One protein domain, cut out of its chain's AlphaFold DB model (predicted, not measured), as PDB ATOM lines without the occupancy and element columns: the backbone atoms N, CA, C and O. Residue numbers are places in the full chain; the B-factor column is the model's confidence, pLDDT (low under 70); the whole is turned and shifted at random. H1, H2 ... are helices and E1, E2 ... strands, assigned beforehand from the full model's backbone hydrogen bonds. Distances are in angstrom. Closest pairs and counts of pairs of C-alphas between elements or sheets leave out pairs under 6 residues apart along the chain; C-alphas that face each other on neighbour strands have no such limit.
ATOM      1  N   ALA A  15     217.840 195.208 220.737       87.88
ATOM      2  CA  ALA A  15     218.788 195.674 219.722       87.88
ATOM      3  C   ALA A  15     219.577 196.921 220.166       87.88
ATOM      4  O   ALA A  15     220.757 197.093 219.836       87.88
ATOM      5  N   TRP A  16     218.942 197.810 220.930       89.75
ATOM      6  CA  TRP A  16     219.627 198.925 221.571       89.75
ATOM      7  C   TRP A  16     220.659 198.437 222.592       89.75
ATOM      8  O   TRP A  16     221.786 198.935 222.590       89.75
ATOM      9  N   LEU A  17     220.312 197.442 223.410       89.69
ATOM     10  CA  LEU A  17     221.236 196.853 224.379       89.69
ATOM     11  C   LEU A  17     222.425 196.161 223.686       89.69
ATOM     12  O   LEU A  17     223.567 196.404 224.071       89.69
ATOM     13  N   GLU A  18     222.188 195.417 222.598       90.00
ATOM     14  CA  GLU A  18     223.247 194.847 221.743       90.00
ATOM     15  C   GLU A  18     224.193 195.927 221.194       90.00
ATOM     16  O   GLU A  18     225.399 195.721 221.075       90.00
ATOM     17  N   THR A  19     223.655 197.102 220.859       90.19
ATOM     18  CA  THR A  19     224.458 198.235 220.381       90.19
ATOM     19  C   THR A  19     225.293 198.848 221.506       90.19
ATOM     20  O   THR A  19     226.407 199.311 221.255       90.19
ATOM     21  N   LEU A  20     224.773 198.875 222.738       89.56
ATOM     22  CA  LEU A  20     225.508 199.379 223.897       89.56
ATOM     23  C   LEU A  20     226.712 198.499 224.232       89.56
ATOM     24  O   LEU A  20     227.803 199.041 224.378       89.56
ATOM     25  N   VAL A  21     226.554 197.174 224.282       89.75
ATOM     26  CA  VAL A  21     227.663 196.258 224.633       89.75
ATOM     27  C   VAL A  21     228.779 196.183 223.598       89.75
ATOM     28  O   VAL A  21     229.854 195.672 223.880       89.75
ATOM     29  N   GLN A  22     228.560 196.691 222.385       90.56
ATOM     30  CA  GLN A  22     229.604 196.768 221.357       90.56
ATOM     31  C   GLN A  22     230.539 197.973 221.531       90.56
ATOM     32  O   GLN A  22     231.462 198.152 220.732       90.56
ATOM     33  N   ARG A  23     230.280 198.842 222.512       90.69
ATOM     34  CA  ARG A  23     231.088 200.036 222.758       90.69
ATOM     35  C   ARG A  23     232.336 199.676 223.554       90.69
ATOM     36  O   ARG A  23     232.241 199.005 224.569       90.69
ATOM     37  N   GLU A  24     233.487 200.174 223.109       89.19
ATOM     38  CA  GLU A  24     234.784 199.876 223.732       89.19
ATOM     39  C   GLU A  24     234.905 200.431 225.158       89.19
ATOM     40  O   GLU A  24     235.711 199.929 225.928       89.19
ATOM     41  N   GLU A  25     234.127 201.458 225.517       90.00
ATOM     42  CA  GLU A  25     234.142 202.050 226.859       90.00
ATOM     43  C   GLU A  25     233.161 201.412 227.862       90.00
ATOM     44  O   GLU A  25     232.971 201.960 228.948       90.00
ATOM     45  N   ILE A  26     232.459 200.342 227.481       91.69
ATOM     46  CA  ILE A  26     231.500 199.642 228.343       91.69
ATOM     47  C   ILE A  26     231.995 198.212 228.527       91.69
ATOM     48  O   ILE A  26     231.944 197.419 227.590       91.69
ATOM     49  N   ASP A  27     232.422 197.885 229.740       91.19
ATOM     50  CA  ASP A  27     232.878 196.541 230.090       91.19
ATOM     51  C   ASP A  27     231.696 195.596 230.282       91.19
ATOM     52  O   ASP A  27     231.732 194.454 229.829       91.19
ATOM     53  N   GLN A  28     230.620 196.079 230.919       93.31
ATOM     54  CA  GLN A  28     229.417 195.283 231.147       93.31
ATOM     55  C   GLN A  28     228.140 196.127 231.202       93.31
ATOM     56  O   GLN A  28     228.121 197.259 231.689       93.31
ATOM     57  N   THR A  29     227.028 195.540 230.753       92.88
ATOM     58  CA  THR A  29     225.677 196.094 230.928       92.88
ATOM     59  C   THR A  29     224.829 195.185 231.804       92.88
ATOM     60  O   THR A  29     224.833 193.971 231.613       92.88
ATOM     61  N   ILE A  30     224.056 195.775 232.713       93.19
ATOM     62  CA  ILE A  30     223.143 195.068 233.615       93.19
ATOM     63  C   ILE A  30     221.737 195.652 233.414       93.19
ATOM     64  O   ILE A  30     221.433 196.723 233.960       93.19
ATOM     65  N   PRO A  31     220.903 195.042 232.553       92.19
ATOM     66  CA  PRO A  31     219.622 195.615 232.158       92.19
ATOM     67  C   PRO A  31     218.500 195.285 233.146       92.19
ATOM     68  O   PRO A  31     218.374 194.164 233.627       92.19
ATOM     69  N   LEU A  32     217.605 196.243 233.371       90.31
ATOM     70  CA  LEU A  32     216.294 195.997 233.968       90.31
ATOM     71  C   LEU A  32     215.241 196.158 232.892       90.31
ATOM     72  O   LEU A  32     215.188 197.201 232.229       90.31
ATOM     73  N   TYR A  33     214.417 195.135 232.717       89.12
ATOM     74  CA  TYR A  33     213.500 195.070 231.593       89.12
ATOM     75  C   TYR A  33     212.131 194.515 231.976       89.12
ATOM     76  O   TYR A  33     211.937 193.881 233.014       89.12
ATOM     77  N   ILE A  34     211.161 194.813 231.125       87.44
ATOM     78  CA  ILE A  34     209.805 194.296 231.188       87.44
ATOM     79  C   ILE A  34     209.623 193.331 230.020       87.44
ATOM     80  O   ILE A  34     209.978 193.651 228.888       87.44
ATOM     81  N   GLU A  35     209.081 192.153 230.297       84.75
ATOM     82  CA  GLU A  35     208.661 191.198 229.278       84.75
ATOM     83  C   GLU A  35     207.206 191.476 228.894       84.75
ATOM     84  O   GLU A  35     206.304 191.451 229.743       84.75
ATOM     85  N   ALA A  36     206.987 191.744 227.609       77.19
ATOM     86  CA  ALA A  36     205.687 191.978 226.999       77.19
ATOM     87  C   ALA A  36     205.447 190.991 225.842       77.19
ATOM     88  O   ALA A  36     206.367 190.341 225.343       77.19
ATOM     89  N   ASP A  37     204.196 190.887 225.386       74.62
ATOM     90  CA  ASP A  37     203.802 189.968 224.305       74.62
ATOM     91  C   ASP A  37     204.574 190.203 222.989       74.62
ATOM     92  O   ASP A  37     204.705 189.293 222.165       74.62
ATOM     93  N   ASP A  38     205.056 191.425 222.761       74.25
ATOM     94  CA  ASP A  38     205.762 191.868 221.558       74.25
ATOM     95  C   ASP A  38     207.287 191.987 221.720       74.25
ATOM     96  O   ASP A  38     207.971 192.306 220.742       74.25
ATOM     97  N   GLY A  39     207.836 191.656 222.893       82.88
ATOM     98  CA  GLY A  39     209.277 191.598 223.126       82.88
ATOM     99  C   GLY A  39     209.691 192.025 224.530       82.88
ATOM    100  O   GLY A  39     208.924 191.937 225.484       82.88
ATOM    101  N   ILE A  40     210.938 192.479 224.646       86.19
ATOM    102  CA  ILE A  40     211.462 193.043 225.888       86.19
ATOM    103  C   ILE A  40     211.551 194.563 225.796       86.19
ATOM    104  O   ILE A  40     211.898 195.119 224.750       86.19
ATOM    105  N   GLU A  41     211.316 195.220 226.922       88.44
ATOM    106  CA  GLU A  41     211.458 196.661 227.064       88.44
ATOM    107  C   GLU A  41     212.393 196.991 228.227       88.44
ATOM    108  O   GLU A  41     212.053 196.824 229.395       88.44
ATOM    109  N   VAL A  42     213.583 197.490 227.913       90.38
ATOM    110  CA  VAL A  42     214.575 197.926 228.895       90.38
ATOM    111  C   VAL A  42     214.152 199.276 229.477       90.38
ATOM    112  O   VAL A  42     214.042 200.281 228.762       90.38
ATOM    113  N   VAL A  43     213.941 199.298 230.792       90.88
ATOM    114  CA  VAL A  43     213.511 200.472 231.570       90.88
ATOM    115  C   VAL A  43     214.650 201.108 232.360       90.88
ATOM    116  O   VAL A  43     214.564 202.283 232.721       90.88
ATOM    117  N   ALA A  44     215.726 200.367 232.617       92.88
ATOM    118  CA  ALA A  44     216.964 200.885 233.179       92.88
ATOM    119  C   ALA A  44     218.150 200.020 232.759       92.88
ATOM    120  O   ALA A  44     217.986 198.862 232.386       92.88
ATOM    121  N   VAL A  45     219.351 200.580 232.827       93.81
ATOM    122  CA  VAL A  45     220.584 199.815 232.666       93.81
ATOM    123  C   VAL A  45     221.657 200.388 233.583       93.81
ATOM    124  O   VAL A  45     221.844 201.607 233.662       93.81
ATOM    125  N   SER A  46     222.347 199.494 234.284       94.56
ATOM    126  CA  SER A  46     223.604 199.816 234.951       94.56
ATOM    127  C   SER A  46     224.742 199.482 233.999       94.56
ATOM    128  O   SER A  46     224.787 198.392 233.433       94.56
ATOM    129  N   LEU A  47     225.620 200.446 233.773       94.44
ATOM    130  CA  LEU A  47     226.750 200.356 232.867       94.44
ATOM    131  C   LEU A  47     228.010 200.352 233.713       94.44
ATOM    132  O   LEU A  47     228.260 201.319 234.434       94.44
ATOM    133  N   LEU A  48     228.762 199.267 233.615       94.06
ATOM    134  CA  LEU A  48     230.116 199.202 234.120       94.06
ATOM    135  C   LEU A  48     231.052 199.693 233.017       94.06
ATOM    136  O   LEU A  48     231.064 199.146 231.911       94.06
ATOM    137  N   CYS A  49     231.769 200.760 233.320       91.38
ATOM    138  CA  CYS A  49     232.886 201.291 232.555       91.38
ATOM    139  C   CYS A  49     234.160 201.108 233.396       91.38
ATOM    140  O   CYS A  49     234.030 200.958 234.607       91.38
ATOM    141  N   GLU A  50     235.337 201.209 232.765       86.62
ATOM    142  CA  GLU A  50     236.658 200.849 233.326       86.62
ATOM    143  C   GLU A  50     236.772 201.057 234.846       86.62
ATOM    144  O   GLU A  50     236.963 200.090 235.572       86.62
ATOM    145  N   ASP A  51     236.526 202.285 235.319       89.75
ATOM    146  CA  ASP A  51     236.558 202.635 236.746       89.75
ATOM    147  C   ASP A  51     235.223 203.211 237.265       89.75
ATOM    148  O   ASP A  51     235.164 203.743 238.369       89.75
ATOM    149  N   ASP A  52     234.137 203.166 236.486       94.19
ATOM    150  CA  ASP A  52     232.891 203.877 236.804       94.19
ATOM    151  C   ASP A  52     231.644 202.994 236.664       94.19
ATOM    152  O   ASP A  52     231.394 202.369 235.632       94.19
ATOM    153  N   LEU A  53     230.750 203.077 237.649       95.44
ATOM    154  CA  LEU A  53     229.373 202.609 237.546       95.44
ATOM    155  C   LEU A  53     228.439 203.763 237.170       95.44
ATOM    156  O   LEU A  53     228.290 204.743 237.906       95.44
ATOM    157  N   ARG A  54     227.717 203.619 236.058       95.12
ATOM    158  CA  ARG A  54     226.659 204.553 235.647       95.12
ATOM    159  C   ARG A  54     225.307 203.867 235.648       95.12
ATOM    160  O   ARG A  54     225.109 202.895 234.933       95.12
ATOM    161  N   MET A  55     224.339 204.416 236.374       94.88
ATOM    162  CA  MET A  55     222.959 203.919 236.335       94.88
ATOM    163  C   MET A  55     222.077 204.897 235.571       94.88
ATOM    164  O   MET A  55     221.969 206.073 235.936       94.88
ATOM    165  N   ILE A  56     221.432 204.416 234.512       94.50
ATOM    166  CA  ILE A  56     220.489 205.195 233.708       94.50
ATOM    167  C   ILE A  56     219.120 204.524 233.708       94.50
ATOM    168  O   ILE A  56     219.014 203.301 233.679       94.50
ATOM    169  N   TYR A  57     218.058 205.323 233.730       92.88
ATOM    170  CA  TYR A  57     216.689 204.816 233.790       92.88
ATOM    171  C   TYR A  57     215.722 205.654 232.962       92.88
ATOM    172  O   TYR A  57     215.972 206.828 232.667       92.88
ATOM    173  N   ARG A  58     214.591 205.058 232.590       90.56
ATOM    174  CA  ARG A  58     213.517 205.716 231.852       90.56
ATOM    175  C   ARG A  58     212.503 206.324 232.822       90.56
ATOM    176  O   ARG A  58     211.735 205.619 233.471       90.56
ATOM    177  N   ALA A  59     212.469 207.654 232.862       87.94
ATOM    178  CA  ALA A  59     211.389 208.444 233.458       87.94
ATOM    179  C   ALA A  59     210.392 208.870 232.363       87.94
ATOM    180  O   ALA A  59     210.751 208.789 231.194       87.94
ATOM    181  N   PRO A  60     209.190 209.407 232.656       83.81
ATOM    182  CA  PRO A  60     208.207 209.768 231.619       83.81
ATOM    183  C   PRO A  60     208.727 210.745 230.544       83.81
ATOM    184  O   PRO A  60     208.429 210.617 229.358       83.81
ATOM    185  N   ASN A  61     209.576 211.699 230.932       84.56
ATOM    186  CA  ASN A  61     210.107 212.752 230.055       84.56
ATOM    187  C   ASN A  61     211.370 212.366 229.259       84.56
ATOM    188  O   ASN A  61     211.831 213.171 228.450       84.56
ATOM    189  N   GLY A  62     211.939 211.185 229.489       88.69
ATOM    190  CA  GLY A  62     213.108 210.680 228.771       88.69
ATOM    191  C   GLY A  62     213.971 209.764 229.631       88.69
ATOM    192  O   GLY A  62     213.643 209.464 230.779       88.69
ATOM    193  N   TRP A  63     215.095 209.339 229.064       91.56
ATOM    194  CA  TRP A  63     216.164 208.686 229.809       91.56
ATOM    195  C   TRP A  63     216.883 209.689 230.712       91.56
ATOM    196  O   TRP A  63     217.190 210.807 230.290       91.56
ATOM    197  N   GLN A  64     217.147 209.287 231.952       92.75
ATOM    198  CA  GLN A  64     217.818 210.092 232.966       92.75
ATOM    199  C   GLN A  64     219.024 209.341 233.531       92.75
ATOM    200  O   GLN A  64     218.985 208.124 233.705       92.75
ATOM    201  N   LEU A  65     220.091 210.087 233.824       93.62
ATOM    202  CA  LEU A  65     221.205 209.605 234.635       93.62
ATOM    203  C   LEU A  65     220.785 209.658 236.097       93.62
ATOM    204  O   LEU A  65     220.487 210.746 236.594       93.62
ATOM    205  N   LEU A  66     220.777 208.511 236.767       93.44
ATOM    206  CA  LEU A  66     220.631 208.466 238.216       93.44
ATOM    207  C   LEU A  66     221.954 208.853 238.877       93.44
ATOM    208  O   LEU A  66     221.992 209.763 239.700       93.44
ATOM    209  N   THR A  67     223.038 208.180 238.482       93.81
ATOM    210  CA  THR A  67     224.346 208.326 239.124       93.81
ATOM    211  C   THR A  67     225.499 207.990 238.184       93.81
ATOM    212  O   THR A  67     225.326 207.276 237.194       93.81
ATOM    213  N   GLU A  68     226.668 208.506 238.540       95.00
ATOM    214  CA  GLU A  68     227.988 208.149 238.028       95.00
ATOM    215  C   GLU A  68     228.890 208.043 239.263       95.00
ATOM    216  O   GLU A  68     229.019 209.016 240.013       95.00
ATOM    217  N   TYR A  69     229.401 206.845 239.525       95.81
ATOM    218  CA  TYR A  69     230.137 206.502 240.736       95.81
ATOM    219  C   TYR A  69     231.471 205.857 240.368       95.81
ATOM    220  O   TYR A  69     231.470 204.822 239.711       95.81
ATOM    221  N   GLU A  70     232.566 206.471 240.810       96.38
ATOM    222  CA  GLU A  70     233.932 205.963 240.643       96.38
ATOM    223  C   GLU A  70     234.153 204.797 241.615       96.38
ATOM    224  O   GLU A  70     233.967 204.953 242.827       96.38
ATOM    225  N   LEU A  71     234.501 203.634 241.073       95.44
ATOM    226  CA  LEU A  71     234.763 202.409 241.815       95.44
ATOM    227  C   LEU A  71     236.160 202.460 242.437       95.44
ATOM    228  O   LEU A  71     237.115 202.977 241.862       95.44
ATOM    229  N   SER A  72     236.268 201.925 243.646       94.06
ATOM    230  CA  SER A  72     237.534 201.764 244.362       94.06
ATOM    231  C   SER A  72     238.147 200.374 244.190       94.06
ATOM    232  O   SER A  72     239.354 200.217 244.391       94.06
ATOM    233  N   GLU A  73     237.329 199.387 243.831       90.38
ATOM    234  CA  GLU A  73     237.694 197.981 243.685       90.38
ATOM    235  C   GLU A  73     237.129 197.404 242.379       90.38
ATOM    236  O   GLU A  73     236.045 197.788 241.928       90.38
ATOM    237  N   ASP A  74     237.852 196.448 241.789       90.88
ATOM    238  CA  ASP A  74     237.390 195.728 240.602       90.88
ATOM    239  C   ASP A  74     236.184 194.841 240.966       90.88
ATOM    240  O   ASP A  74     236.277 194.016 241.883       90.88
ATOM    241  N   PRO A  75     235.045 194.953 240.260       90.88
ATOM    242  CA  PRO A  75     233.905 194.091 240.516       90.88
ATOM    243  C   PRO A  75     234.129 192.680 239.956       90.88
ATOM    244  O   PRO A  75     234.835 192.466 238.968       90.88
ATOM    245  N   ILE A  76     233.445 191.703 240.545       88.06
ATOM    246  CA  ILE A  76     233.409 190.326 240.050       88.06
ATOM    247  C   ILE A  76     232.302 190.229 239.000       88.06
ATOM    248  O   ILE A  76     231.127 190.457 239.293       88.06
ATOM    249  N   ILE A  77     232.670 189.894 237.765       83.56
ATOM    250  CA  ILE A  77     231.749 189.864 236.624       83.56
ATOM    251  C   ILE A  77     231.422 188.412 236.260       83.56
ATOM    252  O   ILE A  77     232.315 187.630 235.933       83.56
ATOM    253  N   HIS A  78     230.132 188.070 236.258       78.44
ATOM    254  CA  HIS A  78     229.609 186.787 235.800       78.44
ATOM    255  C   HIS A  78     228.503 187.009 234.762       78.44
ATOM    256  O   HIS A  78     227.485 187.638 235.044       78.44
ATOM    257  N   VAL A  79     228.705 186.529 233.534       76.88
ATOM    258  CA  VAL A  79     227.807 186.819 232.406       76.88
ATOM    259  C   VAL A  79     227.455 185.529 231.689       76.88
ATOM    260  O   VAL A  79     228.289 184.968 230.978       76.88
ATOM    261  N   ASP A  80     226.205 185.106 231.849       71.25
ATOM    262  CA  ASP A  80     225.631 183.990 231.095       71.25
ATOM    263  C   ASP A  80     225.017 184.468 229.769       71.25
ATOM    264  O   ASP A  80     225.309 183.922 228.703       71.25
ATOM    265  N   ASP A  81     224.207 185.529 229.830       84.19
ATOM    266  CA  ASP A  81     223.620 186.228 228.685       84.19
ATOM    267  C   ASP A  81     223.523 187.735 228.975       84.19
ATOM    268  O   ASP A  81     223.647 188.195 230.110       84.19
ATOM    269  N   LEU A  82     223.276 188.517 227.928       85.69
ATOM    270  CA  LEU A  82     223.100 189.961 227.957       85.69
ATOM    271  C   LEU A  82     222.016 190.422 228.946       85.69
ATOM    272  O   LEU A  82     222.159 191.481 229.558       85.69
ATOM    273  N   LEU A  83     220.933 189.649 229.083       85.69
ATOM    274  CA  LEU A  83     219.821 189.954 229.989       85.69
ATOM    275  C   LEU A  83     220.043 189.456 231.414       85.69
ATOM    276  O   LEU A  83     219.531 190.076 232.341       85.69
ATOM    277  N   ASP A  84     220.847 188.408 231.576       80.81
ATOM    278  CA  ASP A  84     221.078 187.711 232.844       80.81
ATOM    279  C   ASP A  84     222.459 188.034 233.442       80.81
ATOM    280  O   ASP A  84     222.994 187.291 234.262       80.81
ATOM    281  N   ALA A  85     223.063 189.153 233.036       84.94
ATOM    282  CA  ALA A  85     224.357 189.580 233.548       84.94
ATOM    283  C   ALA A  85     224.316 189.818 235.067       84.94
ATOM    284  O   ALA A  85     223.420 190.498 235.580       84.94
ATOM    285  N   VAL A  86     225.328 189.320 235.775       86.88
ATOM    286  CA  VAL A  86     225.524 189.511 237.214       86.88
ATOM    287  C   VAL A  86     226.874 190.178 237.452       86.88
ATOM    288  O   VAL A  86     227.916 189.693 237.019       86.88
ATOM    289  N   VAL A  87     226.868 191.299 238.166       89.94
ATOM    290  CA  VAL A  87     228.092 191.988 238.588       89.94
ATOM    291  C   VAL A  87     228.044 192.154 240.093       89.94
ATOM    292  O   VAL A  87     227.132 192.796 240.619       89.94
ATOM    293  N   ALA A  88     229.012 191.563 240.785       90.81
ATOM    294  CA  ALA A  88     229.136 191.660 242.225       90.81
ATOM    295  C   ALA A  88     230.186 192.697 242.610       90.81
ATOM    296  O   ALA A  88     231.343 192.629 242.203       90.81
ATOM    297  N   PHE A  89     229.751 193.671 243.397       92.88
ATOM    298  CA  PHE A  89     230.594 194.729 243.935       92.88
ATOM    299  C   PHE A  89     231.087 194.306 245.310       92.88
ATOM    300  O   PHE A  89     230.331 193.692 246.066       92.88
ATOM    301  N   VAL A  90     232.337 194.633 245.620       92.75
ATOM    302  CA  VAL A  90     233.014 194.211 246.847       92.75
ATOM    303  C   VAL A  90     233.304 195.397 247.772       92.75
ATOM    304  O   VAL A  90     233.150 196.563 247.391       92.75
ATOM    305  N   GLY A  91     233.585 195.097 249.039       91.38
ATOM    306  CA  GLY A  91     234.111 196.045 250.017       91.38
ATOM    307  C   GLY A  91     233.255 197.300 250.197       91.38
ATOM    308  O   GLY A  91     232.056 197.246 250.501       91.38
ATOM    309  N   THR A  92     233.881 198.473 250.071       90.69
ATOM    310  CA  THR A  92     233.180 199.756 250.223       90.69
ATOM    311  C   THR A  92     232.207 200.039 249.087       90.69
ATOM    312  O   THR A  92     231.169 200.668 249.332       90.69
ATOM    313  N   ASP A  93     232.495 199.545 247.883       94.44
ATOM    314  CA  ASP A  93     231.648 199.753 246.712       94.44
ATOM    315  C   ASP A  93     230.340 198.981 246.839       94.44
ATOM    316  O   ASP A  93     229.284 199.550 246.562       94.44
ATOM    317  N   ALA A  94     230.367 197.766 247.397       92.12
ATOM    318  CA  ALA A  94     229.163 196.987 247.706       92.12
ATOM    319  C   ALA A  94     228.102 197.822 248.452       92.12
ATOM    320  O   ALA A  94     226.923 197.843 248.092       92.12
ATOM    321  N   ARG A  95     228.531 198.592 249.464       88.25
ATOM    322  CA  ARG A  95     227.648 199.441 250.288       88.25
ATOM    323  C   ARG A  95     227.054 200.609 249.515       88.25
ATOM    324  O   ARG A  95     225.899 200.980 249.746       88.25
ATOM    325  N   VAL A  96     227.861 201.262 248.683       92.94
ATOM    326  CA  VAL A  96     227.403 202.412 247.896       92.94
ATOM    327  C   VAL A  96     226.444 201.933 246.821       92.94
ATOM    328  O   VAL A  96     225.347 202.476 246.684       92.94
ATOM    329  N   VAL A  97     226.812 200.859 246.135       92.56
ATOM    330  CA  VAL A  97     226.017 200.258 245.076       92.56
ATOM    331  C   VAL A  97     224.681 199.733 245.593       92.56
ATOM    332  O   VAL A  97     223.667 199.995 244.956       92.56
ATOM    333  N   GLN A  98     224.632 199.106 246.774       89.00
ATOM    334  CA  GLN A  98     223.372 198.710 247.416       89.00
ATOM    335  C   GLN A  98     222.399 199.892 247.570       89.00
ATOM    336  O   GLN A  98     221.209 199.771 247.278       89.00
ATOM    337  N   LYS A  99     222.897 201.061 247.993       88.69
ATOM    338  CA  LYS A  99     222.069 202.271 248.144       88.69
ATOM    339  C   LYS A  99     221.614 202.822 246.798       88.69
ATOM    340  O   LYS A  99     220.442 203.145 246.645       88.69
ATOM    341  N   LEU A 100     222.520 202.897 245.822       92.38
ATOM    342  CA  LEU A 100     222.200 203.361 244.469       92.38
ATOM    343  C   LEU A 100     221.174 202.447 243.789       92.38
ATOM    344  O   LEU A 100     220.242 202.926 243.147       92.38
ATOM    345  N   ALA A 101     221.307 201.136 243.990       88.38
ATOM    346  CA  ALA A 101     220.344 200.137 243.561       88.38
ATOM    347  C   ALA A 101     218.969 200.399 244.201       88.38
ATOM    348  O   ALA A 101     217.971 200.490 243.488       88.38
ATOM    349  N   GLN A 102     218.897 200.583 245.521       85.81
ATOM    350  CA  GLN A 102     217.631 200.906 246.185       85.81
ATOM    351  C   GLN A 102     216.992 202.188 245.618       85.81
ATOM    352  O   GLN A 102     215.807 202.188 245.285       85.81
ATOM    353  N   GLU A 103     217.774 203.255 245.432       89.94
ATOM    354  CA  GLU A 103     217.293 204.507 244.833       89.94
ATOM    355  C   GLU A 103     216.765 204.302 243.403       89.94
ATOM    356  O   GLU A 103     215.723 204.854 243.038       89.94
ATOM    357  N   LEU A 104     217.443 203.478 242.595       90.19
ATOM    358  CA  LEU A 104     216.980 203.100 241.259       90.19
ATOM    359  C   LEU A 104     215.633 202.368 241.323       90.19
ATOM    360  O   LEU A 104     214.718 202.703 240.567       90.19
ATOM    361  N   GLY A 105     215.492 201.413 242.245       86.25
ATOM    362  CA  GLY A 105     214.244 200.692 242.498       86.25
ATOM    363  C   GLY A 105     213.081 201.609 242.830       86.25
ATOM    364  O   GLY A 105     212.032 201.523 242.195       86.25
ATOM    365  N   GLU A 106     213.284 202.533 243.769       86.19
ATOM    366  CA  GLU A 106     212.271 203.509 244.182       86.19
ATOM    367  C   GLU A 106     211.844 204.410 243.014       86.19
ATOM    368  O   GLU A 106     210.653 204.683 242.834       86.19
ATOM    369  N   LYS A 107     212.793 204.835 242.167       88.06
ATOM    370  CA  LYS A 107     212.493 205.615 240.953       88.06
ATOM    371  C   LYS A 107     211.685 204.821 239.940       88.06
ATOM    372  O   LYS A 107     210.752 205.360 239.338       88.06
ATOM    373  N   LEU A 108     212.024 203.552 239.745       86.31
ATOM    374  CA  LEU A 108     211.282 202.686 238.842       86.31
ATOM    375  C   LEU A 108     209.882 202.388 239.386       86.31
ATOM    376  O   LEU A 108     208.916 202.512 238.640       86.31
ATOM    377  N   GLU A 109     209.727 202.098 240.676       83.75
ATOM    378  CA  GLU A 109     208.415 201.868 241.290       83.75
ATOM    379  C   GLU A 109     207.527 203.122 241.224       83.75
ATOM    380  O   GLU A 109     206.334 203.032 240.912       83.75
ATOM    381  N   GLU A 110     208.100 204.315 241.433       84.75
ATOM    382  CA  GLU A 110     207.390 205.593 241.313       84.75
ATOM    383  C   GLU A 110     206.725 205.741 239.935       84.75
ATOM    384  O   GLU A 110     205.564 206.169 239.848       84.75
ATOM    385  N   HIS A 111     207.432 205.365 238.868       83.19
ATOM    386  CA  HIS A 111     207.002 205.571 237.485       83.19
ATOM    387  C   HIS A 111     206.218 204.392 236.902       83.19
ATOM    388  O   HIS A 111     205.175 204.603 236.284       83.19
ATOM    389  N   TRP A 112     206.686 203.172 237.137       79.06
ATOM    390  CA  TRP A 112     206.181 201.950 236.511       79.06
ATOM    391  C   TRP A 112     205.165 201.211 237.375       79.06
ATOM    392  O   TRP A 112     204.468 200.341 236.872       79.06
ATOM    393  N   LYS A 113     205.035 201.571 238.662       78.62
ATOM    394  CA  LYS A 113     204.170 200.874 239.636       78.62
ATOM    395  C   LYS A 113     204.497 199.383 239.767       78.62
ATOM    396  O   LYS A 113     203.647 198.594 240.171       78.62
TER     397      LYS A 113
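Overview. This is residues 15 to 113 of the 351 residues of the protein "N-acetyltransferase domain-containing protein" of Halorubrum persicum (UniProt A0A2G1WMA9). An antiparallel sheet of four strands, E1 to E4, has the long helix H2 lying along one face and the short helix H1 along the opposite face near the edge strand E1. A small hairpin, E5 and E6, sits by the E1 edge, and E6 leads straight into H2. The printed part has 99 residues with two named helices and six named strands, in the order H1, E1, E2, E3, E4, E5, E6, H2; the class is mixed, helices and strands. It is compact, with a radius of gyration of the C-alphas of 13.4 A and spans of 39 by 28 by 20 A.

Arrangement. The sheet is made of E1, residues 28 to 36, E2, residues 39 to 49, E3, residues 52 to 59, and E4, residues 62 to 70, in the order E1, E2, E3, E4. They form a meander, each strand the antiparallel neighbour of the one before, and each successive pair is a hairpin. Within hydrogen-bond range are N 30 and O 46 of E1 and E2, 2.8 A, N 47 and O 54 of E2 and E3, 2.8 A, and N 53 and O 69 of E3 and E4, 2.8 A. E2 bends by 67 degrees at residue 43. The sheet is twisted, its C-alphas lying up to 4.4 A off the best plane. H2, residues 91 to 112, is on the sheet at a height of 9.4 A; it lies over E3 and runs along the strands, at 1 degree to E3 on the local plane. The closest C-alphas of H2 and E3 are those of His 111 and Ala 59, 6.6 A apart. H1, residues 15 to 21, is on the opposite face at a height of 8.1 A, over E1 and along the strands, with the C-alphas of Val 21 and Thr 29 closest at 6.6 A. The sheet with a helix on each face makes three layers. E5, residues 76 to 78, and E6, residues 86 to 90, form an antiparallel hairpin, with N 76 and O 88 2.8 A apart. The closest C-alphas of E6 and E1 are those of Val 86 and Ile 30, 7.0 A apart. H1 and H2 are apart. Every O i to N i+4 pair is within hydrogen-bond range in H1, and 17 of 18 are in H2.

Along the chain. H1 begins at C-alpha 15, (218.788, 195.674, 219.722), and is 10.2 A long. E1 is 24.3 A long, E2 27.2 A, E3 22.2 A and E4 24.4 A; E5 is 6.7 A and E6 13.1 A. E2 ends at C-alpha 49, (232.886, 201.291, 232.555). H2 is 31.6 A long and ends at C-alpha 112, (206.181, 201.950, 236.511).

Size, cuts and confidence. The two C-alphas farthest apart are those of Asp 37 and Ser 72, 41.0 A. The printed part has no cut, and none of its links is long. The mean pLDDT of the printed part is 89.0, and no printed residue is under 70.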